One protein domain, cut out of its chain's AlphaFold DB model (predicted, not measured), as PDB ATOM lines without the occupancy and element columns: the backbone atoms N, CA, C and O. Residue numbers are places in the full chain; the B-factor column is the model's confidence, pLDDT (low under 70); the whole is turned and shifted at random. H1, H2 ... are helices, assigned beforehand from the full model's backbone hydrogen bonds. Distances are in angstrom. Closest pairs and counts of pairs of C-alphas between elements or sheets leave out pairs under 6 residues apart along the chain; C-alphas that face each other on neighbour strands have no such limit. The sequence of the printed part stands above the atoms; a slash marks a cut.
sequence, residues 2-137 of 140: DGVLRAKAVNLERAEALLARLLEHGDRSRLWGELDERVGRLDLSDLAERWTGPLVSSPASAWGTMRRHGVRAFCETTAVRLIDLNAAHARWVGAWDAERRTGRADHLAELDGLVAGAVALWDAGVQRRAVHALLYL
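What this domain is: This is residues 2 to 137 of the 140 residues of an uncharacterized protein of Actinomadura harenae (UniProt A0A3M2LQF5). The long helix H5 makes the length of this model, with H1 running back along one side of it and the shorter H6 folded back along another side of its far half. At the end where H5 begins, H2, H3, H4 and H7 form a head, with H2 crossing the end and H3 on the outside of H4. The printed part has 136 residues with seven named helices, H1 to H7 in order along the chain, and no named strand; the class is all helix. It is only just loose, close to compact, with a radius of gyration of the C-alphas of 17.5 A, and elongated, with spans of 56 by 34 by 23 A.

How they stand to each other: H1, residues 2 to 27, touches H5, residues 71 to 102, at a shallow tilt of 21 degrees, opposite ways; their closest C-alphas, those of Glu 16 and Leu 82, are 6.3 A apart. H5 is the hub, touching five other helices. H2, residues 31 to 41, touches H5 through residues 71 to 72 of H5 alone, about perpendicular at 78 degrees, with the C-alphas of Asp 36 and Val 71 closest at 5.9 A. H3, residues 44 to 51, and H4, residues 59 to 69, form a helical hairpin at a shallow tilt of 30 degrees; the C-alphas of Leu 44 and Ala 60 are closest, at 5.7 A. H4 touches H2 at a steep tilt of 63 degrees, with the C-alphas of Val 39 and Arg 67 closest at 6.0 A. H4 and H5 touch only at the corner by their link, where the C-alphas of Met 66 and Phe 74 are closest at 5.8 A. H6, residues 108 to 120, forms a helical hairpin with H5 at a shallow tilt of 14 degrees; the C-alphas of Trp 92 and Leu 111 are closest, at 6.7 A. H7, residues 124 to 135, touches H4 with residues 126 to 130 alone, the C-alphas of Pro 59 and Val 126 being closest at 6.0 A. H7 and H5 only just touch, with 3 pairs of C-alphas within 8 A, those of Thr 78 and Ala 124 closest at 7.1 A. H1 and H6 are apart. In H1, H2, H3, H4, H5, H6 and H7 every O i to N i+4 pair is within hydrogen-bond range.

Where its parts are: H1 begins at C-alpha 2, (-45.127, -2.617, 17.108), and is 37.9 A long. H2 measures 15.4 A, H3 10.4 A and H4 15.1 A. H5 runs 46.2 A, from C-alpha 71 at (-45.992, -9.643, 52.144). H6 measures 18.0 A; H7 measures 16.5 A and ends at C-alpha 135, (-38.437, -0.704, 51.045).

The domain as a whole: The C-alphas farthest apart, those of Arg 41 and Thr 102, are 56.6 A apart. The printed part has no cut and no long link. The mean pLDDT of the printed part is 70.8; residues 2 to 5, 7 to 8, 44 to 61 and 105 to 137 are under 70.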
ATOM      1  N   ASP A   2     -46.147  -1.601  16.785       60.31
ATOM      2  CA  ASP A   2     -45.127  -2.617  17.108       60.31
ATOM      3  C   ASP A   2     -44.151  -2.199  18.229       60.31
ATOM      4  O   ASP A   2     -43.787  -3.007  19.081       60.31
ATOM      5  N   GLY A   3     -43.790  -0.910  18.301       65.31
ATOM      6  CA  GLY A   3     -42.964  -0.374  19.392       65.31
ATOM      7  C   GLY A   3     -43.639  -0.397  20.771       65.31
ATOM      8  O   GLY A   3     -42.958  -0.577  21.775       65.31
ATOM      9  N   VAL A   4     -44.970  -0.268  20.834       66.25
ATOM     10  CA  VAL A   4     -45.728  -0.288  22.099       66.25
ATOM     11  C   VAL A   4     -45.815  -1.709  22.640       66.25
ATOM     12  O   VAL A   4     -45.534  -1.918  23.816       66.25
ATOM     13  N   LEU A   5     -46.136  -2.690  21.790       67.06
ATOM     14  CA  LEU A   5     -46.178  -4.099  22.194       67.06
ATOM     15  C   LEU A   5     -44.797  -4.579  22.655       67.06
ATOM     16  O   LEU A   5     -44.669  -5.105  23.754       67.06
ATOM     17  N   ARG A   6     -43.736  -4.268  21.899       71.94
ATOM     18  CA  ARG A   6     -42.362  -4.614  22.291       71.94
ATOM     19  C   ARG A   6     -41.940  -3.961  23.610       71.94
ATOM     20  O   ARG A   6     -41.359  -4.623  24.463       71.94
ATOM     21  N   ALA A   7     -42.242  -2.677  23.803       69.56
ATOM     22  CA  ALA A   7     -41.944  -1.999  25.063       69.56
ATOM     23  C   ALA A   7     -42.727  -2.601  26.244       69.56
ATOM     24  O   ALA A   7     -42.229  -2.618  27.369       69.56
ATOM     25  N   LYS A   8     -43.948  -3.099  26.014       69.31
ATOM     26  CA  LYS A   8     -44.734  -3.797  27.037       69.31
ATOM     27  C   LYS A   8     -44.132  -5.157  27.384       69.31
ATOM     28  O   LYS A   8     -43.948  -5.391  28.573       69.31
ATOM     29  N   ALA A   9     -43.730  -5.963  26.400       74.50
ATOM     30  CA  ALA A   9     -43.030  -7.231  26.631       74.50
ATOM     31  C   ALA A   9     -41.787  -7.048  27.520       74.50
ATOM     32  O   ALA A   9     -41.701  -7.638  28.592       74.50
ATOM     33  N   VAL A  10     -40.895  -6.116  27.158       76.88
ATOM     34  CA  VAL A  10     -39.674  -5.823  27.935       76.88
ATOM     35  C   VAL A  10     -39.992  -5.405  29.374       76.88
ATOM     36  O   VAL A  10     -39.285  -5.770  30.316       76.88
ATOM     37  N   ASN A  11     -41.054  -4.621  29.574       73.50
ATOM     38  CA  ASN A  11     -41.459  -4.203  30.913       73.50
ATOM     39  C   ASN A  11     -42.011  -5.364  31.749       73.50
ATOM     40  O   ASN A  11     -41.742  -5.403  32.951       73.50
ATOM     41  N   LEU A  12     -42.766  -6.280  31.140       74.00
ATOM     42  CA  LEU A  12     -43.313  -7.447  31.828       74.00
ATOM     43  C   LEU A  12     -42.210  -8.444  32.197       74.00
ATOM     44  O   LEU A  12     -42.127  -8.836  33.357       74.00
ATOM     45  N   GLU A  13     -41.304  -8.754  31.269       79.19
ATOM     46  CA  GLU A  13     -40.120  -9.589  31.523       79.19
ATOM     47  C   GLU A  13     -39.264  -9.018  32.660       79.19
ATOM     48  O   GLU A  13     -38.863  -9.723  33.588       79.19
ATOM     49  N   ARG A  14     -39.020  -7.701  32.640       79.00
ATOM     50  CA  ARG A  14     -38.267  -7.033  33.705       79.00
ATOM     51  C   ARG A  14     -38.992  -7.099  35.048       79.00
ATOM     52  O   ARG A  14     -38.331  -7.245  36.076       79.00
ATOM     53  N   ALA A  15     -40.314  -6.943  35.063       75.25
ATOM     54  CA  ALA A  15     -41.105  -7.024  36.287       75.25
ATOM     55  C   ALA A  15     -41.072  -8.439  36.881       75.25
ATOM     56  O   ALA A  15     -40.837  -8.577  38.081       75.25
ATOM     57  N   GLU A  16     -41.225  -9.465  36.044       81.19
ATOM     58  CA  GLU A  16     -41.126 -10.871  36.439       81.19
ATOM     59  C   GLU A  16     -39.745 -11.188  37.027       81.19
ATOM     60  O   GLU A  16     -39.649 -11.685  38.148       81.19
ATOM     61  N   ALA A  17     -38.667 -10.791  36.341       83.06
ATOM     62  CA  ALA A  17     -37.301 -11.014  36.810       83.06
ATOM     63  C   ALA A  17     -37.001 -10.307  38.144       83.06
ATOM     64  O   ALA A  17     -36.330 -10.862  39.017       83.06
ATOM     65  N   LEU A  18     -37.485  -9.073  38.325       81.00
ATOM     66  CA  LEU A  18     -37.320  -8.346  39.586       81.00
ATOM     67  C   LEU A  18     -38.083  -9.016  40.730       81.00
ATOM     68  O   LEU A  18     -37.548  -9.114  41.833       81.00
ATOM     69  N   LEU A  19     -39.305  -9.486  40.476       83.44
ATOM     70  CA  LEU A  19     -40.114 -10.147  41.492       83.44
ATOM     71  C   LEU A  19     -39.546 -11.518  41.872       83.44
ATOM     72  O   LEU A  19     -39.476 -11.827  43.058       83.44
ATOM     73  N   ALA A  20     -39.060 -12.293  40.902       85.62
ATOM     74  CA  ALA A  20     -38.367 -13.553  41.159       85.62
ATOM     75  C   ALA A  20     -37.131 -13.345  42.053       85.62
ATOM     76  O   ALA A  20     -36.950 -14.052  43.042       85.62
ATOM     77  N   ARG A  21     -36.323 -12.314  41.769       87.44
ATOM     78  CA  ARG A  21     -35.167 -11.948  42.604       87.44
ATOM     79  C   ARG A  21     -35.569 -11.507  44.008       87.44
ATOM     80  O   ARG A  21     -34.864 -11.829  44.961       87.44
ATOM     81  N   LEU A  22     -36.667 -10.761  44.142       85.06
ATOM     82  CA  LEU A  22     -37.196 -10.361  45.447       85.06
ATOM     83  C   LEU A  22     -37.631 -11.587  46.257       85.06
ATOM     84  O   LEU A  22     -37.293 -11.672  47.433       85.06
ATOM     85  N   LEU A  23     -38.326 -12.537  45.624       88.88
ATOM     86  CA  LEU A  23     -38.751 -13.783  46.261       88.88
ATOM     87  C   LEU A  23     -37.547 -14.607  46.745       88.88
ATOM     88  O   LEU A  23     -37.469 -14.960  47.918       88.88
ATOM     89  N   GLU A  24     -36.557 -14.819  45.875       91.25
ATOM     90  CA  GLU A  24     -35.327 -15.551  46.209       91.25
ATOM     91  C   GLU A  24     -34.518 -14.862  47.320       91.25
ATOM     92  O   GLU A  24     -33.960 -15.510  48.207       91.25
ATOM     93  N   HIS A  25     -34.408 -13.531  47.279       90.38
ATOM     94  CA  HIS A  25     -33.709 -12.782  48.316       90.38
ATOM     95  C   HIS A  25     -34.448 -12.848  49.653       90.38
ATOM     96  O   HIS A  25     -33.812 -13.061  50.687       90.38
ATOM     97  N   GLY A  26     -35.772 -12.704  49.636       88.06
ATOM     98  CA  GLY A  26     -36.572 -12.770  50.847       88.06
ATOM     99  C   GLY A  26     -36.530 -14.145  51.507       88.06
ATOM    100  O   GLY A  26     -36.328 -14.215  52.713       88.06
ATOM    101  N   ASP A  27     -36.591 -15.233  50.731       90.88
ATOM    102  CA  ASP A  27     -36.524 -16.605  51.262       90.88
ATOM    103  C   ASP A  27     -35.151 -16.956  51.868       90.88
ATOM    104  O   ASP A  27     -35.052 -17.819  52.739       90.88
ATOM    105  N   ARG A  28     -34.079 -16.271  51.445       91.56
ATOM    106  CA  ARG A  28     -32.718 -16.449  51.992       91.56
ATOM    107  C   ARG A  28     -32.368 -15.489  53.129       91.56
ATOM    108  O   ARG A  28     -31.258 -15.559  53.656       91.56
ATOM    109  N   SER A  29     -33.256 -14.566  53.474       90.25
ATOM    110  CA  SER A  29     -33.001 -13.514  54.460       90.25
ATOM    111  C   SER A  29     -34.128 -13.439  55.490       90.25
ATOM    112  O   SER A  29     -35.025 -14.276  55.520       90.25
ATOM    113  N   ARG A  30     -34.074 -12.443  56.380       87.25
ATOM    114  CA  ARG A  30     -35.165 -12.143  57.325       87.25
ATOM    115  C   ARG A  30     -36.181 -11.143  56.767       87.25
ATOM    116  O   ARG A  30     -37.105 -10.756  57.478       87.25
ATOM    117  N   LEU A  31     -36.044 -10.777  55.491       88.75
ATOM    118  CA  LEU A  31     -36.791  -9.699  54.851       88.75
ATOM    119  C   LEU A  31     -38.309  -9.837  55.002       88.75
ATOM    120  O   LEU A  31     -38.985  -8.836  55.194       88.75
ATOM    121  N   TRP A  32     -38.869 -11.049  54.931       93.06
ATOM    122  CA  TRP A  32     -40.321 -11.221  55.045       93.06
ATOM    123  C   TRP A  32     -40.865 -10.787  56.402       93.06
ATOM    124  O   TRP A  32     -41.834 -10.039  56.438       93.06
ATOM    125  N   GLY A  33     -40.206 -11.187  57.493       90.06
ATOM    126  CA  GLY A  33     -40.606 -10.773  58.838       90.06
ATOM    127  C   GLY A  33     -40.467  -9.263  59.033       90.06
ATOM    128  O   GLY A  33     -41.370  -8.627  59.564       90.06
ATOM    129  N   GLU A  34     -39.381  -8.673  58.526       90.94
ATOM    130  CA  GLU A  34     -39.159  -7.222  58.578       90.94
ATOM    131  C   GLU A  34     -40.228  -6.446  57.792       90.94
ATOM    132  O   GLU A  34     -40.748  -5.435  58.265       90.94
ATOM    133  N   LEU A  35     -40.588  -6.918  56.594       87.88
ATOM    134  CA  LEU A  35     -41.623  -6.295  55.773       87.88
ATOM    135  C   LEU A  35     -43.023  -6.484  56.366       87.88
ATOM    136  O   LEU A  35     -43.817  -5.545  56.314       87.88
ATOM    137  N   ASP A  36     -43.323  -7.644  56.953       90.25
ATOM    138  CA  ASP A  36     -44.593  -7.892  57.644       90.25
ATOM    139  C   ASP A  36     -44.736  -6.987  58.875       90.25
ATOM    140  O   ASP A  36     -45.793  -6.381  59.070       90.25
ATOM    141  N   GLU A  37     -43.670  -6.800  59.659       89.75
ATOM    142  CA  GLU A  37     -43.663  -5.836  60.763       89.75
ATOM    143  C   GLU A  37     -43.875  -4.402  60.270       89.75
ATOM    144  O   GLU A  37     -44.704  -3.679  60.828       89.75
ATOM    145  N   ARG A  38     -43.165  -3.986  59.213       85.56
ATOM    146  CA  ARG A  38     -43.330  -2.651  58.615       85.56
ATOM    147  C   ARG A  38     -44.769  -2.436  58.156       85.56
ATOM    148  O   ARG A  38     -45.375  -1.433  58.519       85.56
ATOM    149  N   VAL A  39     -45.352  -3.397  57.436       84.62
ATOM    150  CA  VAL A  39     -46.765  -3.359  57.025       84.62
ATOM    151  C   VAL A  39     -47.702  -3.340  58.231       84.62
ATOM    152  O   VAL A  39     -48.726  -2.660  58.186       84.62
ATOM    153  N   GLY A  40     -47.385  -4.048  59.314       85.00
ATOM    154  CA  GLY A  40     -48.163  -4.053  60.555       85.00
ATOM    155  C   GLY A  40     -48.251  -2.678  61.224       85.00
ATOM    156  O   GLY A  40     -49.310  -2.327  61.737       85.00
ATOM    157  N   ARG A  41     -47.179  -1.879  61.148       84.88
ATOM    158  CA  ARG A  41     -47.095  -0.535  61.752       84.88
ATOM    159  C   ARG A  41     -47.763   0.569  60.927       84.88
ATOM    160  O   ARG A  41     -48.037   1.636  61.464       84.88
ATOM    161  N   LEU A  42     -48.033   0.337  59.641       77.00
ATOM    162  CA  LEU A  42     -48.605   1.361  58.761       77.00
ATOM    163  C   LEU A  42     -50.012   1.803  59.195       77.00
ATOM    164  O   LEU A  42     -50.931   0.990  59.263       77.00
ATOM    165  N   ASP A  43     -50.251   3.095  59.385       74.81
ATOM    166  CA  ASP A  43     -51.631   3.581  59.428       74.81
ATOM    167  C   ASP A  43     -52.184   3.644  57.993       74.81
ATOM    168  O   ASP A  43     -51.815   4.501  57.187       74.81
ATOM    169  N   LEU A  44     -53.040   2.678  57.648       66.56
ATOM    170  CA  LEU A  44     -53.612   2.561  56.305       66.56
ATOM    171  C   LEU A  44     -54.567   3.716  55.973       66.56
ATOM    172  O   LEU A  44     -54.775   3.984  54.788       66.56
ATOM    173  N   SER A  45     -55.120   4.396  56.982       64.19
ATOM    174  CA  SER A  45     -55.970   5.575  56.806       64.19
ATOM    175  C   SER A  45     -55.132   6.800  56.423       64.19
ATOM    176  O   SER A  45     -55.434   7.452  55.427       64.19
ATOM    177  N   ASP A  46     -54.018   7.045  57.122       64.19
ATOM    178  CA  ASP A  46     -53.076   8.146  56.830       64.19
ATOM    179  C   ASP A  46     -52.397   7.974  55.455       64.19
ATOM    180  O   ASP A  46     -52.230   8.913  54.673       64.19
ATOM    181  N   LEU A  47     -52.067   6.736  55.089       59.94
ATOM    182  CA  LEU A  47     -51.510   6.420  53.773       59.94
ATOM    183  C   LEU A  47     -52.512   6.598  52.627       59.94
ATOM    184  O   LEU A  47     -52.112   7.002  51.533       59.94
ATOM    185  N   ALA A  48     -53.795   6.308  52.859       57.50
ATOM    186  CA  ALA A  48     -54.839   6.555  51.872       57.50
ATOM    187  C   ALA A  48     -54.974   8.057  51.582       57.50
ATOM    188  O   ALA A  48     -55.022   8.433  50.414       57.50
ATOM    189  N   GLU A  49     -54.936   8.908  52.612       56.22
ATOM    190  CA  GLU A  49     -54.994  10.370  52.467       56.22
ATOM    191  C   GLU A  49     -53.764  10.950  51.752       56.22
ATOM    192  O   GLU A  49     -53.891  11.830  50.902       56.22
ATOM    193  N   ARG A  50     -52.561  10.433  52.034       55.94
ATOM    194  CA  ARG A  50     -51.318  10.940  51.419       55.94
ATOM    195  C   ARG A  50     -51.110  10.509  49.967       55.94
ATOM    196  O   ARG A  50     -50.358  11.162  49.247       55.94
ATOM    197  N   TRP A  51     -51.724   9.406  49.538       56.25
ATOM    198  CA  TRP A  51     -51.464   8.798  48.226       56.25
ATOM    199  C   TRP A  51     -52.687   8.795  47.300       56.25
ATOM    200  O   TRP A  51     -52.620   8.212  46.216       56.25
ATOM    201  N   THR A  52     -53.787   9.468  47.658       49.81
ATOM    202  CA  THR A  52     -54.929   9.678  46.756       49.81
ATOM    203  C   THR A  52     -54.515  10.468  45.510       49.81
ATOM    204  O   THR A  52     -54.170  11.644  45.579       49.81
ATOM    205  N   GLY A  53     -54.582   9.818  44.348       50.00
ATOM    206  CA  GLY A  53     -54.370  10.422  43.035       50.00
ATOM    207  C   GLY A  53     -55.118   9.646  41.941       50.00
ATOM    208  O   GLY A  53     -55.504   8.498  42.161       50.00
ATOM    209  N   PRO A  54     -55.317  10.222  40.742       41.06
ATOM    210  CA  PRO A  54     -56.196   9.667  39.699       41.06
ATOM    211  C   PRO A  54     -55.763   8.303  39.119       41.06
ATOM    212  O   PRO A  54     -56.510   7.694  38.364       41.06
ATOM    213  N   LEU A  55     -54.574   7.803  39.472       40.88
ATOM    214  CA  LEU A  55     -54.009   6.519  39.021       40.88
ATOM    215  C   LEU A  55     -53.978   5.449  40.122       40.88
ATOM    216  O   LEU A  55     -53.259   4.450  40.019       40.88
ATOM    217  N   VAL A  56     -54.684   5.705  41.217       47.19
ATOM    218  CA  VAL A  56     -54.506   5.003  42.476       47.19
ATOM    219  C   VAL A  56     -55.826   4.334  42.845       47.19
ATOM    220  O   VAL A  56     -56.581   4.813  43.685       47.19
ATOM    221  N   SER A  57     -56.101   3.186  42.225       48.50
ATOM    222  CA  SER A  57     -57.008   2.179  42.779       48.50
ATOM    223  C   SER A  57     -56.378   1.594  44.054       48.50
ATOM    224  O   SER A  57     -55.854   0.495  44.066       48.50
ATOM    225  N   SER A  58     -56.357   2.403  45.117       52.94
ATOM    226  CA  SER A  58     -56.046   2.092  46.519       52.94
ATOM    227  C   SER A  58     -54.847   1.151  46.818       52.94
ATOM    228  O   SER A  58     -55.024  -0.040  47.057       52.94
ATOM    229  N   PRO A  59     -53.625   1.688  46.992       55.16
ATOM    230  CA  PRO A  59     -52.506   1.083  47.707       55.16
ATOM    231  C   PRO A  59     -52.909   0.576  49.090       55.16
ATOM    232  O   PRO A  59     -52.358  -0.418  49.549       55.16
ATOM    233  N   ALA A  60     -53.920   1.184  49.725       58.81
ATOM    234  CA  ALA A  60     -54.504   0.675  50.962       58.81
ATOM    235  C   ALA A  60     -55.136  -0.722  50.789       58.81
ATOM    236  O   ALA A  60     -55.086  -1.527  51.714       58.81
ATOM    237  N   SER A  61     -55.639  -1.068  49.597       65.56
ATOM    238  CA  SER A  61     -56.064  -2.435  49.255       65.56
ATOM    239  C   SER A  61     -54.875  -3.399  49.162       65.56
ATOM    240  O   SER A  61     -54.924  -4.510  49.700       65.56
ATOM    241  N   ALA A  62     -53.771  -2.970  48.543       70.50
ATOM    242  CA  ALA A  62     -52.553  -3.770  48.434       70.50
ATOM    243  C   ALA A  62     -51.902  -4.006  49.809       70.50
ATOM    244  O   ALA A  62     -51.662  -5.152  50.184       70.50
ATOM    245  N   TRP A  63     -51.706  -2.953  50.606       74.62
ATOM    246  CA  TRP A  63     -51.185  -3.057  51.971       74.62
ATOM    247  C   TRP A  63     -52.150  -3.783  52.912       74.62
ATOM    248  O   TRP A  63     -51.710  -4.566  53.745       74.62
ATOM    249  N   GLY A  64     -53.465  -3.610  52.750       76.56
ATOM    250  CA  GLY A  64     -54.466  -4.383  53.488       76.56
ATOM    251  C   GLY A  64     -54.434  -5.876  53.139       76.56
ATOM    252  O   GLY A  64     -54.666  -6.726  53.998       76.56
ATOM    253  N   THR A  65     -54.113  -6.224  51.893       76.38
ATOM    254  CA  THR A  65     -53.883  -7.615  51.470       76.38
ATOM    255  C   THR A  65     -52.591  -8.161  52.074       76.38
ATOM    256  O   THR A  65     -52.617  -9.245  52.652       76.38
ATOM    257  N   MET A  66     -51.493  -7.398  52.027       84.50
ATOM    258  CA  MET A  66     -50.230  -7.771  52.677       84.50
ATOM    259  C   MET A  66     -50.402  -7.959  54.187       84.50
ATOM    260  O   MET A  66     -49.948  -8.953  54.727       84.50
ATOM    261  N   ARG A  67     -51.122  -7.066  54.876       85.94
ATOM    262  CA  ARG A  67     -51.375  -7.188  56.319       85.94
ATOM    263  C   ARG A  67     -52.175  -8.444  56.665       85.94
ATOM    264  O   ARG A  67     -51.931  -9.057  57.695       85.94
ATOM    265  N   ARG A  68     -53.152  -8.808  55.831       87.31
ATOM    266  CA  ARG A  68     -54.017  -9.975  56.072       87.31
ATOM    267  C   ARG A  68     -53.356 -11.305  55.729       87.31
ATOM    268  O   ARG A  68     -53.693 -12.306  56.349       87.31
ATOM    269  N   HIS A  69     -52.477 -11.328  54.732       87.19
ATOM    270  CA  HIS A  69     -51.976 -12.575  54.143       87.19
ATOM    271  C   HIS A  69     -50.447 -12.708  54.165       87.19
ATOM    272  O   HIS A  69     -49.928 -13.755  53.790       87.19
ATOM    273  N   GLY A  70     -49.730 -11.680  54.612       89.94
ATOM    274  CA  GLY A  70     -48.276 -11.577  54.553       89.94
ATOM    275  C   GLY A  70     -47.779 -10.981  53.233       89.94
ATOM    276  O   GLY A  70     -48.357 -11.180  52.156       89.94
ATOM    277  N   VAL A  71     -46.661 -10.259  53.301       89.00
ATOM    278  CA  VAL A  71     -45.992  -9.643  52.144       89.00
ATOM    279  C   VAL A  71     -45.492 -10.708  51.168       89.00
ATOM    280  O   VAL A  71     -45.609 -10.532  49.954       89.00
ATOM    281  N   ARG A  72     -45.010 -11.850  51.673       92.69
ATOM    282  CA  ARG A  72     -44.560 -12.977  50.838       92.69
ATOM    283  C   ARG A  72     -45.695 -13.528  49.972       92.69
ATOM    284  O   ARG A  72     -45.549 -13.584  48.754       92.69
ATOM    285  N   ALA A  73     -46.842 -13.850  50.575       87.81
ATOM    286  CA  ALA A  73     -47.998 -14.387  49.851       87.81
ATOM    287  C   ALA A  73     -48.532 -13.390  48.809       87.81
ATOM    288  O   ALA A  73     -48.951 -13.770  47.711       87.81
ATOM    289  N   PHE A  74     -48.478 -12.095  49.124       86.00
ATOM    290  CA  PHE A  74     -48.798 -11.042  48.168       86.00
ATOM    291  C   PHE A  74     -47.829 -11.030  46.973       86.00
ATOM    292  O   PHE A  74     -48.275 -10.937  45.825       86.00
ATOM    293  N   CYS A  75     -46.520 -11.147  47.214       84.31
ATOM    294  CA  CYS A  75     -45.507 -11.233  46.161       84.31
ATOM    295  C   CYS A  75     -45.679 -12.496  45.301       84.31
ATOM    296  O   CYS A  75     -45.650 -12.395  44.078       84.31
ATOM    297  N   GLU A  76     -45.940 -13.659  45.902       86.81
ATOM    298  CA  GLU A  76     -46.207 -14.914  45.178       86.81
ATOM    299  C   GLU A  76     -47.456 -14.800  44.294       86.81
ATOM    300  O   GLU A  76     -47.419 -15.116  43.105       86.81
ATOM    301  N   THR A  77     -48.547 -14.252  44.837       83.50
ATOM    302  CA  THR A  77     -49.781 -14.001  44.073       83.50
ATOM    303  C   THR A  77     -49.528 -13.046  42.906       83.50
ATOM    304  O   THR A  77     -50.060 -13.222  41.811       83.50
ATOM    305  N   THR A  78     -48.692 -12.030  43.123       79.81
ATOM    306  CA  THR A  78     -48.299 -11.080  42.077       79.81
ATOM    307  C   THR A  78     -47.464 -11.758  40.988       79.81
ATOM    308  O   THR A  78     -47.635 -11.439  39.814       79.81
ATOM    309  N   ALA A  79     -46.617 -12.729  41.341       82.12
ATOM    310  CA  ALA A  79     -45.812 -13.479  40.380       82.12
ATOM    311  C   ALA A  79     -46.683 -14.330  39.452       82.12
ATOM    312  O   ALA A  79     -46.526 -14.248  38.236       82.12
ATOM    313  N   VAL A  80     -47.663 -15.053  40.003       81.88
ATOM    314  CA  VAL A  80     -48.640 -15.813  39.203       81.88
ATOM    315  C   VAL A  80     -49.374 -14.893  38.223       81.88
ATOM    316  O   VAL A  80     -49.454 -15.181  37.032       81.88
ATOM    317  N   ARG A  81     -49.825 -13.723  38.690       76.19
ATOM    318  CA  ARG A  81     -50.512 -12.743  37.832       76.19
ATOM    319  C   ARG A  81     -49.625 -12.188  36.719       76.19
ATOM    320  O   ARG A  81     -50.120 -11.936  35.623       76.19
ATOM    321  N   LEU A  82     -48.334 -11.970  36.981       76.12
ATOM    322  CA  LEU A  82     -47.391 -11.528  35.950       76.12
ATOM    323  C   LEU A  82     -47.187 -12.598  34.874       76.12
ATOM    324  O   LEU A  82     -47.153 -12.246  33.695       76.12
ATOM    325  N   ILE A  83     -47.129 -13.879  35.252       79.50
ATOM    326  CA  ILE A  83     -47.066 -15.003  34.305       79.50
ATOM    327  C   ILE A  83     -48.308 -15.008  33.405       79.50
ATOM    328  O   ILE A  83     -48.183 -15.051  32.178       79.50
ATOM    329  N   ASP A  84     -49.503 -14.887  33.990       76.94
ATOM    330  CA  ASP A  84     -50.761 -14.843  33.232       76.94
ATOM    331  C   ASP A  84     -50.812 -13.650  32.269       76.94
ATOM    332  O   ASP A  84     -51.251 -13.779  31.120       76.94
ATOM    333  N   LEU A  85     -50.317 -12.490  32.711       74.06
ATOM    334  CA  LEU A  85     -50.244 -11.279  31.900       74.06
ATOM    335  C   LEU A  85     -49.239 -11.417  30.750       74.06
ATOM    336  O   LEU A  85     -49.536 -10.984  29.638       74.06
ATOM    337  N   ASN A  86     -48.087 -12.050  30.982       76.38
ATOM    338  CA  ASN A  86     -47.115 -12.370  29.936       76.38
ATOM    339  C   ASN A  86     -47.707 -13.325  28.895       76.38
ATOM    340  O   ASN A  86     -47.612 -13.073  27.691       76.38
ATOM    341  N   ALA A  87     -48.397 -14.376  29.342       79.69
ATOM    342  CA  ALA A  87     -49.076 -15.310  28.452       79.69
ATOM    343  C   ALA A  87     -50.181 -14.620  27.632       79.69
ATOM    344  O   ALA A  87     -50.312 -14.864  26.431       79.69
ATOM    345  N   ALA A  88     -50.964 -13.735  28.256       73.62
ATOM    346  CA  ALA A  88     -51.960 -12.928  27.559       73.62
ATOM    347  C   ALA A  88     -51.310 -12.000  26.528       73.62
ATOM    348  O   ALA A  88     -51.722 -11.999  25.371       73.62
ATOM    349  N   HIS A  89     -50.248 -11.289  26.907       74.69
ATOM    350  CA  HIS A  89     -49.516 -10.407  26.006       74.69
ATOM    351  C   HIS A  89     -48.979 -11.152  24.773       74.69
ATOM    352  O   HIS A  89     -49.129 -10.665  23.654       74.69
ATOM    353  N   ALA A  90     -48.426 -12.356  24.945       78.94
ATOM    354  CA  ALA A  90     -47.971 -13.183  23.828       78.94
ATOM    355  C   ALA A  90     -49.118 -13.561  22.872       78.94
ATOM    356  O   ALA A  90     -48.962 -13.466  21.653       78.94
ATOM    357  N   ARG A  91     -50.296 -13.918  23.410       77.25
ATOM    358  CA  ARG A  91     -51.501 -14.159  22.592       77.25
ATOM    359  C   ARG A  91     -51.916 -12.906  21.819       77.25
ATOM    360  O   ARG A  91     -52.282 -13.011  20.653       77.25
ATOM    361  N   TRP A  92     -51.811 -11.731  22.440       73.81
ATOM    362  CA  TRP A  92     -52.154 -10.453  21.811       73.81
ATOM    363  C   TRP A  92     -51.229 -10.120  20.643       73.81
ATOM    364  O   TRP A  92     -51.703  -9.719  19.584       73.81
ATOM    365  N   VAL A  93     -49.922 -10.331  20.810       76.56
ATOM    366  CA  VAL A  93     -48.940 -10.147  19.733       76.56
ATOM    367  C   VAL A  93     -49.241 -11.090  18.564       76.56
ATOM    368  O   VAL A  93     -49.317 -10.639  17.425       76.56
ATOM    369  N   GLY A  94     -49.497 -12.373  18.840       78.56
ATOM    370  CA  GLY A  94     -49.818 -13.350  17.794       78.56
ATOM    371  C   GLY A  94     -51.102 -13.022  17.026       78.56
ATOM    372  O   GLY A  94     -51.136 -13.139  15.799       78.56
ATOM    373  N   ALA A  95     -52.143 -12.574  17.732       74.75
ATOM    374  CA  ALA A  95     -53.388 -12.122  17.122       74.75
ATOM    375  C   ALA A  95     -53.167 -10.875  16.251       74.75
ATOM    376  O   ALA A  95     -53.545 -10.885  15.083       74.75
ATOM    377  N   TRP A  96     -52.469  -9.856  16.761       76.94
ATOM    378  CA  TRP A  96     -52.116  -8.656  15.995       76.94
ATOM    379  C   TRP A  96     -51.352  -8.989  14.704       76.94
ATOM    380  O   TRP A  96     -51.681  -8.492  13.625       76.94
ATOM    381  N   ASP A  97     -50.367  -9.884  14.781       79.81
ATOM    382  CA  ASP A  97     -49.601 -10.324  13.613       79.81
ATOM    383  C   ASP A  97     -50.463 -11.110  12.611       79.81
ATOM    384  O   ASP A  97     -50.260 -11.017  11.397       79.81
ATOM    385  N   ALA A  98     -51.438 -11.890  13.085       78.50
ATOM    386  CA  ALA A  98     -52.393 -12.584  12.226       78.50
ATOM    387  C   ALA A  98     -53.334 -11.608  11.507       78.50
ATOM    388  O   ALA A  98     -53.519 -11.729  10.294       78.50
ATOM    389  N   GLU A  99     -53.869 -10.609  12.207       77.69
ATOM    390  CA  GLU A  99     -54.715  -9.578  11.604       77.69
ATOM    391  C   GLU A  99     -53.937  -8.761  10.569       77.69
ATOM    392  O   GLU A  99     -54.408  -8.573   9.449       77.69
ATOM    393  N   ARG A 100     -52.691  -8.366  10.870       81.19
ATOM    394  CA  ARG A 100     -51.826  -7.669   9.904       81.19
ATOM    395  C   ARG A 100     -51.563  -8.480   8.639       81.19
ATOM    396  O   ARG A 100     -51.481  -7.904   7.558       81.19
ATOM    397  N   ARG A 101     -51.394  -9.799   8.767       82.06
ATOM    398  CA  ARG A 101     -51.162 -10.688   7.617       82.06
ATOM    399  C   ARG A 101     -52.422 -10.944   6.797       82.06
ATOM    400  O   ARG A 101     -52.313 -11.173   5.598       82.06
ATOM    401  N   THR A 102     -53.592 -10.963   7.431       81.88
ATOM    402  CA  THR A 102     -54.847 -11.408   6.800       81.88
ATOM    403  C   THR A 102     -55.797 -10.268   6.437       81.88
ATOM    404  O   THR A 102     -56.693 -10.470   5.622       81.88
ATOM    405  N   GLY A 103     -55.625  -9.082   7.028       77.31
ATOM    406  CA  GLY A 103     -56.513  -7.929   6.868       77.31
ATOM    407  C   GLY A 103     -57.881  -8.074   7.547       77.31
ATOM    408  O   GLY A 103     -58.754  -7.245   7.307       77.31
ATOM    409  N   ARG A 104     -58.097  -9.117   8.363       72.12
ATOM    410  CA  ARG A 104     -59.363  -9.374   9.073       72.12
ATOM    411  C   ARG A 104     -59.213  -8.983  10.541       72.12
ATOM    412  O   ARG A 104     -58.259  -9.421  11.169       72.12
ATOM    413  N   ALA A 105     -60.144  -8.191  11.068       63.34
ATOM    414  CA  ALA A 105     -60.086  -7.595  12.409       63.34
ATOM    415  C   ALA A 105     -61.016  -8.295  13.426       63.34
ATOM    416  O   ALA A 105     -61.708  -7.630  14.193       63.34
ATOM    417  N   ASP A 106     -61.096  -9.629  13.387       58.53
ATOM    418  CA  ASP A 106     -62.009 -10.403  14.250       58.53
ATOM    419  C   ASP A 106     -61.423 -10.700  15.647       58.53
ATOM    420  O   ASP A 106     -62.175 -11.005  16.569       58.53
ATOM    421  N   HIS A 107     -60.103 -10.599  15.852       56.94
ATOM    422  CA  HIS A 107     -59.464 -11.017  17.106       56.94
ATOM    423  C   HIS A 107     -59.332  -9.879  18.129       56.94
ATOM    424  O   HIS A 107     -59.334 -10.143  19.329       56.94
ATOM    425  N   LEU A 108     -59.297  -8.613  17.704       54.56
ATOM    426  CA  LEU A 108     -59.229  -7.446  18.601       54.56
ATOM    427  C   LEU A 108     -60.413  -7.304  19.574       54.56
ATOM    428  O   LEU A 108     -60.209  -6.842  20.693       54.56
ATOM    429  N   ALA A 109     -61.624  -7.736  19.212       49.97
ATOM    430  CA  ALA A 109     -62.784  -7.675  20.110       49.97
ATOM    431  C   ALA A 109     -62.708  -8.707  21.256       49.97
ATOM    432  O   ALA A 109     -63.089  -8.421  22.391       49.97
ATOM    433  N   GLU A 110     -62.164  -9.896  20.981       52.88
ATOM    434  CA  GLU A 110     -61.859 -10.909  22.003       52.88
ATOM    435  C   GLU A 110     -60.699 -10.442  22.905       52.88
ATOM    436  O   GLU A 110     -60.707 -10.643  24.123       52.88
ATOM    437  N   LEU A 111     -59.731  -9.732  22.315       53.06
ATOM    438  CA  LEU A 111     -58.622  -9.099  23.026       53.06
ATOM    439  C   LEU A 111     -59.085  -7.975  23.959       53.06
ATOM    440  O   LEU A 111     -58.590  -7.920  25.078       53.06
ATOM    441  N   ASP A 112     -60.047  -7.139  23.567       52.34
ATOM    442  CA  ASP A 112     -60.616  -6.088  24.430       52.34
ATOM    443  C   ASP A 112     -61.278  -6.676  25.692       52.34
ATOM    444  O   ASP A 112     -61.122  -6.139  26.791       52.34
ATOM    445  N   GLY A 113     -61.926  -7.842  25.578       50.06
ATOM    446  CA  GLY A 113     -62.452  -8.590  26.727       50.06
ATOM    447  C   GLY A 113     -61.353  -9.096  27.674       50.06
ATOM    448  O   GLY A 113     -61.489  -9.018  28.898       50.06
ATOM    449  N   LEU A 114     -60.221  -9.552  27.126       49.69
ATOM    450  CA  LEU A 114     -59.048  -9.969  27.905       49.69
ATOM    451  C   LEU A 114     -58.285  -8.776  28.500       49.69
ATOM    452  O   LEU A 114     -57.765  -8.885  29.609       49.69
ATOM    453  N   VAL A 115     -58.231  -7.639  27.799       49.41
ATOM    454  CA  VAL A 115     -57.671  -6.368  28.281       49.41
ATOM    455  C   VAL A 115     -58.506  -5.852  29.440       49.41
ATOM    456  O   VAL A 115     -57.929  -5.495  30.455       49.41
ATOM    457  N   ALA A 116     -59.838  -5.865  29.361       51.19
ATOM    458  CA  ALA A 116     -60.695  -5.477  30.479       51.19
ATOM    459  C   ALA A 116     -60.454  -6.358  31.724       51.19
ATOM    460  O   ALA A 116     -60.355  -5.843  32.839       51.19
ATOM    461  N   GLY A 117     -60.252  -7.670  31.533       49.12
ATOM    462  CA  GLY A 117     -59.862  -8.594  32.606       49.12
ATOM    463  C   GLY A 117     -58.451  -8.340  33.157       49.12
ATOM    464  O   GLY A 117     -58.245  -8.340  34.368       49.12
ATOM    465  N   ALA A 118     -57.481  -8.048  32.290       44.56
ATOM    466  CA  ALA A 118     -56.103  -7.730  32.665       44.56
ATOM    467  C   ALA A 118     -55.945  -6.323  33.272       44.56
ATOM    468  O   ALA A 118     -55.065  -6.116  34.100       44.56
ATOM    469  N   VAL A 119     -56.805  -5.366  32.904       44.66
ATOM    470  CA  VAL A 119     -56.916  -4.015  33.479       44.66
ATOM    471  C   VAL A 119     -57.511  -4.080  34.886       44.66
ATOM    472  O   VAL A 119     -57.023  -3.403  35.786       44.66
ATOM    473  N   ALA A 120     -58.466  -4.982  35.132       49.00
ATOM    474  CA  ALA A 120     -58.887  -5.321  36.493       49.00
ATOM    475  C   ALA A 120     -57.759  -5.988  37.317       49.00
ATOM    476  O   ALA A 120     -57.730  -5.875  38.540       49.00
ATOM    477  N   LEU A 121     -56.789  -6.628  36.650       44.22
ATOM    478  CA  LEU A 121     -55.572  -7.206  37.242       44.22
ATOM    479  C   LEU A 121     -54.363  -6.236  37.243       44.22
ATOM    480  O   LEU A 121     -53.309  -6.567  37.787       44.22
ATOM    481  N   TRP A 122     -54.512  -5.024  36.687       45.00
ATOM    482  CA  TRP A 122     -53.466  -4.004  36.452       45.00
ATOM    483  C   TRP A 122     -53.002  -3.287  37.714       45.00
ATOM    484  O   TRP A 122     -52.186  -2.363  37.667       45.00
ATOM    485  N   ASP A 123     -53.409  -3.770  38.877       52.88
ATOM    486  CA  ASP A 123     -52.826  -3.296  40.114       52.88
ATOM    487  C   ASP A 123     -51.327  -3.642  40.209       52.88
ATOM    488  O   ASP A 123     -50.666  -3.099  41.067       52.88
ATOM    489  N   ALA A 124     -50.703  -4.405  39.297       47.69
ATOM    490  CA  ALA A 124     -49.247  -4.646  39.286       47.69
ATOM    491  C   ALA A 124     -48.381  -3.366  39.406       47.69
ATOM    492  O   ALA A 124     -47.317  -3.376  40.031       47.69
ATOM    493  N   GLY A 125     -48.836  -2.228  38.863       50.19
ATOM    494  CA  GLY A 125     -48.180  -0.928  39.066       50.19
ATOM    495  C   GLY A 125     -48.335  -0.379  40.489       50.19
ATOM    496  O   GLY A 125     -47.391   0.191  41.036       50.19
ATOM    497  N   VAL A 126     -49.503  -0.572  41.098       54.00
ATOM    498  CA  VAL A 126     -49.793  -0.251  42.502       54.00
ATOM    499  C   VAL A 126     -49.067  -1.218  43.434       54.00
ATOM    500  O   VAL A 126     -48.433  -0.759  44.370       54.00
ATOM    501  N   GLN A 127     -49.036  -2.515  43.133       57.12
ATOM    502  CA  GLN A 127     -48.324  -3.549  43.876       57.12
ATOM    503  C   GLN A 127     -46.812  -3.291  43.867       57.12
ATOM    504  O   GLN A 127     -46.183  -3.282  44.922       57.12
ATOM    505  N   ARG A 128     -46.225  -2.967  42.705       52.72
ATOM    506  CA  ARG A 128     -44.813  -2.564  42.611       52.72
ATOM    507  C   ARG A 128     -44.534  -1.280  43.393       52.72
ATOM    508  O   ARG A 128     -43.516  -1.214  44.072       52.72
ATOM    509  N   ARG A 129     -45.401  -0.263  43.307       59.84
ATOM    510  CA  ARG A 129     -45.252   0.983  44.086       59.84
ATOM    511  C   ARG A 129     -45.425   0.750  45.586       59.84
ATOM    512  O   ARG A 129     -44.693   1.356  46.351       59.84
ATOM    513  N   ALA A 130     -46.324  -0.143  45.990       59.28
ATOM    514  CA  ALA A 130     -46.569  -0.514  47.379       59.28
ATOM    515  C   ALA A 130     -45.364  -1.249  47.978       59.28
ATOM    516  O   ALA A 130     -44.897  -0.866  49.046       59.28
ATOM    517  N   VAL A 131     -44.808  -2.235  47.264       58.81
ATOM    518  CA  VAL A 131     -43.572  -2.928  47.670       58.81
ATOM    519  C   VAL A 131     -42.389  -1.962  47.684       58.81
ATOM    520  O   VAL A 131     -41.622  -1.945  48.637       58.81
ATOM    521  N   HIS A 132     -42.253  -1.115  46.662       62.47
ATOM    522  CA  HIS A 132     -41.196  -0.108  46.627       62.47
ATOM    523  C   HIS A 132     -41.318   0.865  47.806       62.47
ATOM    524  O   HIS A 132     -40.334   1.098  48.490       62.47
ATOM    525  N   ALA A 133     -42.510   1.386  48.101       60.12
ATOM    526  CA  ALA A 133     -42.728   2.269  49.244       60.12
ATOM    527  C   ALA A 133     -42.301   1.611  50.568       60.12
ATOM    528  O   ALA A 133     -41.635   2.261  51.363       60.12
ATOM    529  N   LEU A 134     -42.580   0.316  50.767       58.66
ATOM    530  CA  LEU A 134     -42.159  -0.422  51.967       58.66
ATOM    531  C   LEU A 134     -40.636  -0.534  52.134       58.66
ATOM    532  O   LEU A 134     -40.136  -0.550  53.260       58.66
ATOM    533  N   LEU A 135     -39.899  -0.614  51.025       57.84
ATOM    534  CA  LEU A 135     -38.437  -0.704  51.045       57.84
ATOM    535  C   LEU A 135     -37.762   0.626  51.413       57.84
ATOM    536  O   LEU A 135     -36.634   0.603  51.890       57.84
ATOM    537  N   TYR A 136     -38.445   1.758  51.214       58.59
ATOM    538  CA  TYR A 136     -37.903   3.106  51.434       58.59
ATOM    539  C   TYR A 136     -38.654   3.905  52.508       58.59
ATOM    540  O   TYR A 136     -38.465   5.119  52.602       58.59
ATOM    541  N   LEU A 137     -39.506   3.257  53.311       51.91
ATOM    542  CA  LEU A 137     -40.005   3.878  54.539       51.91
ATOM    543  C   LEU A 137     -38.796   4.196  55.432       51.91
ATOM    544  O   LEU A 137     -37.973   3.299  55.640       51.91
TER     545      LEU A 137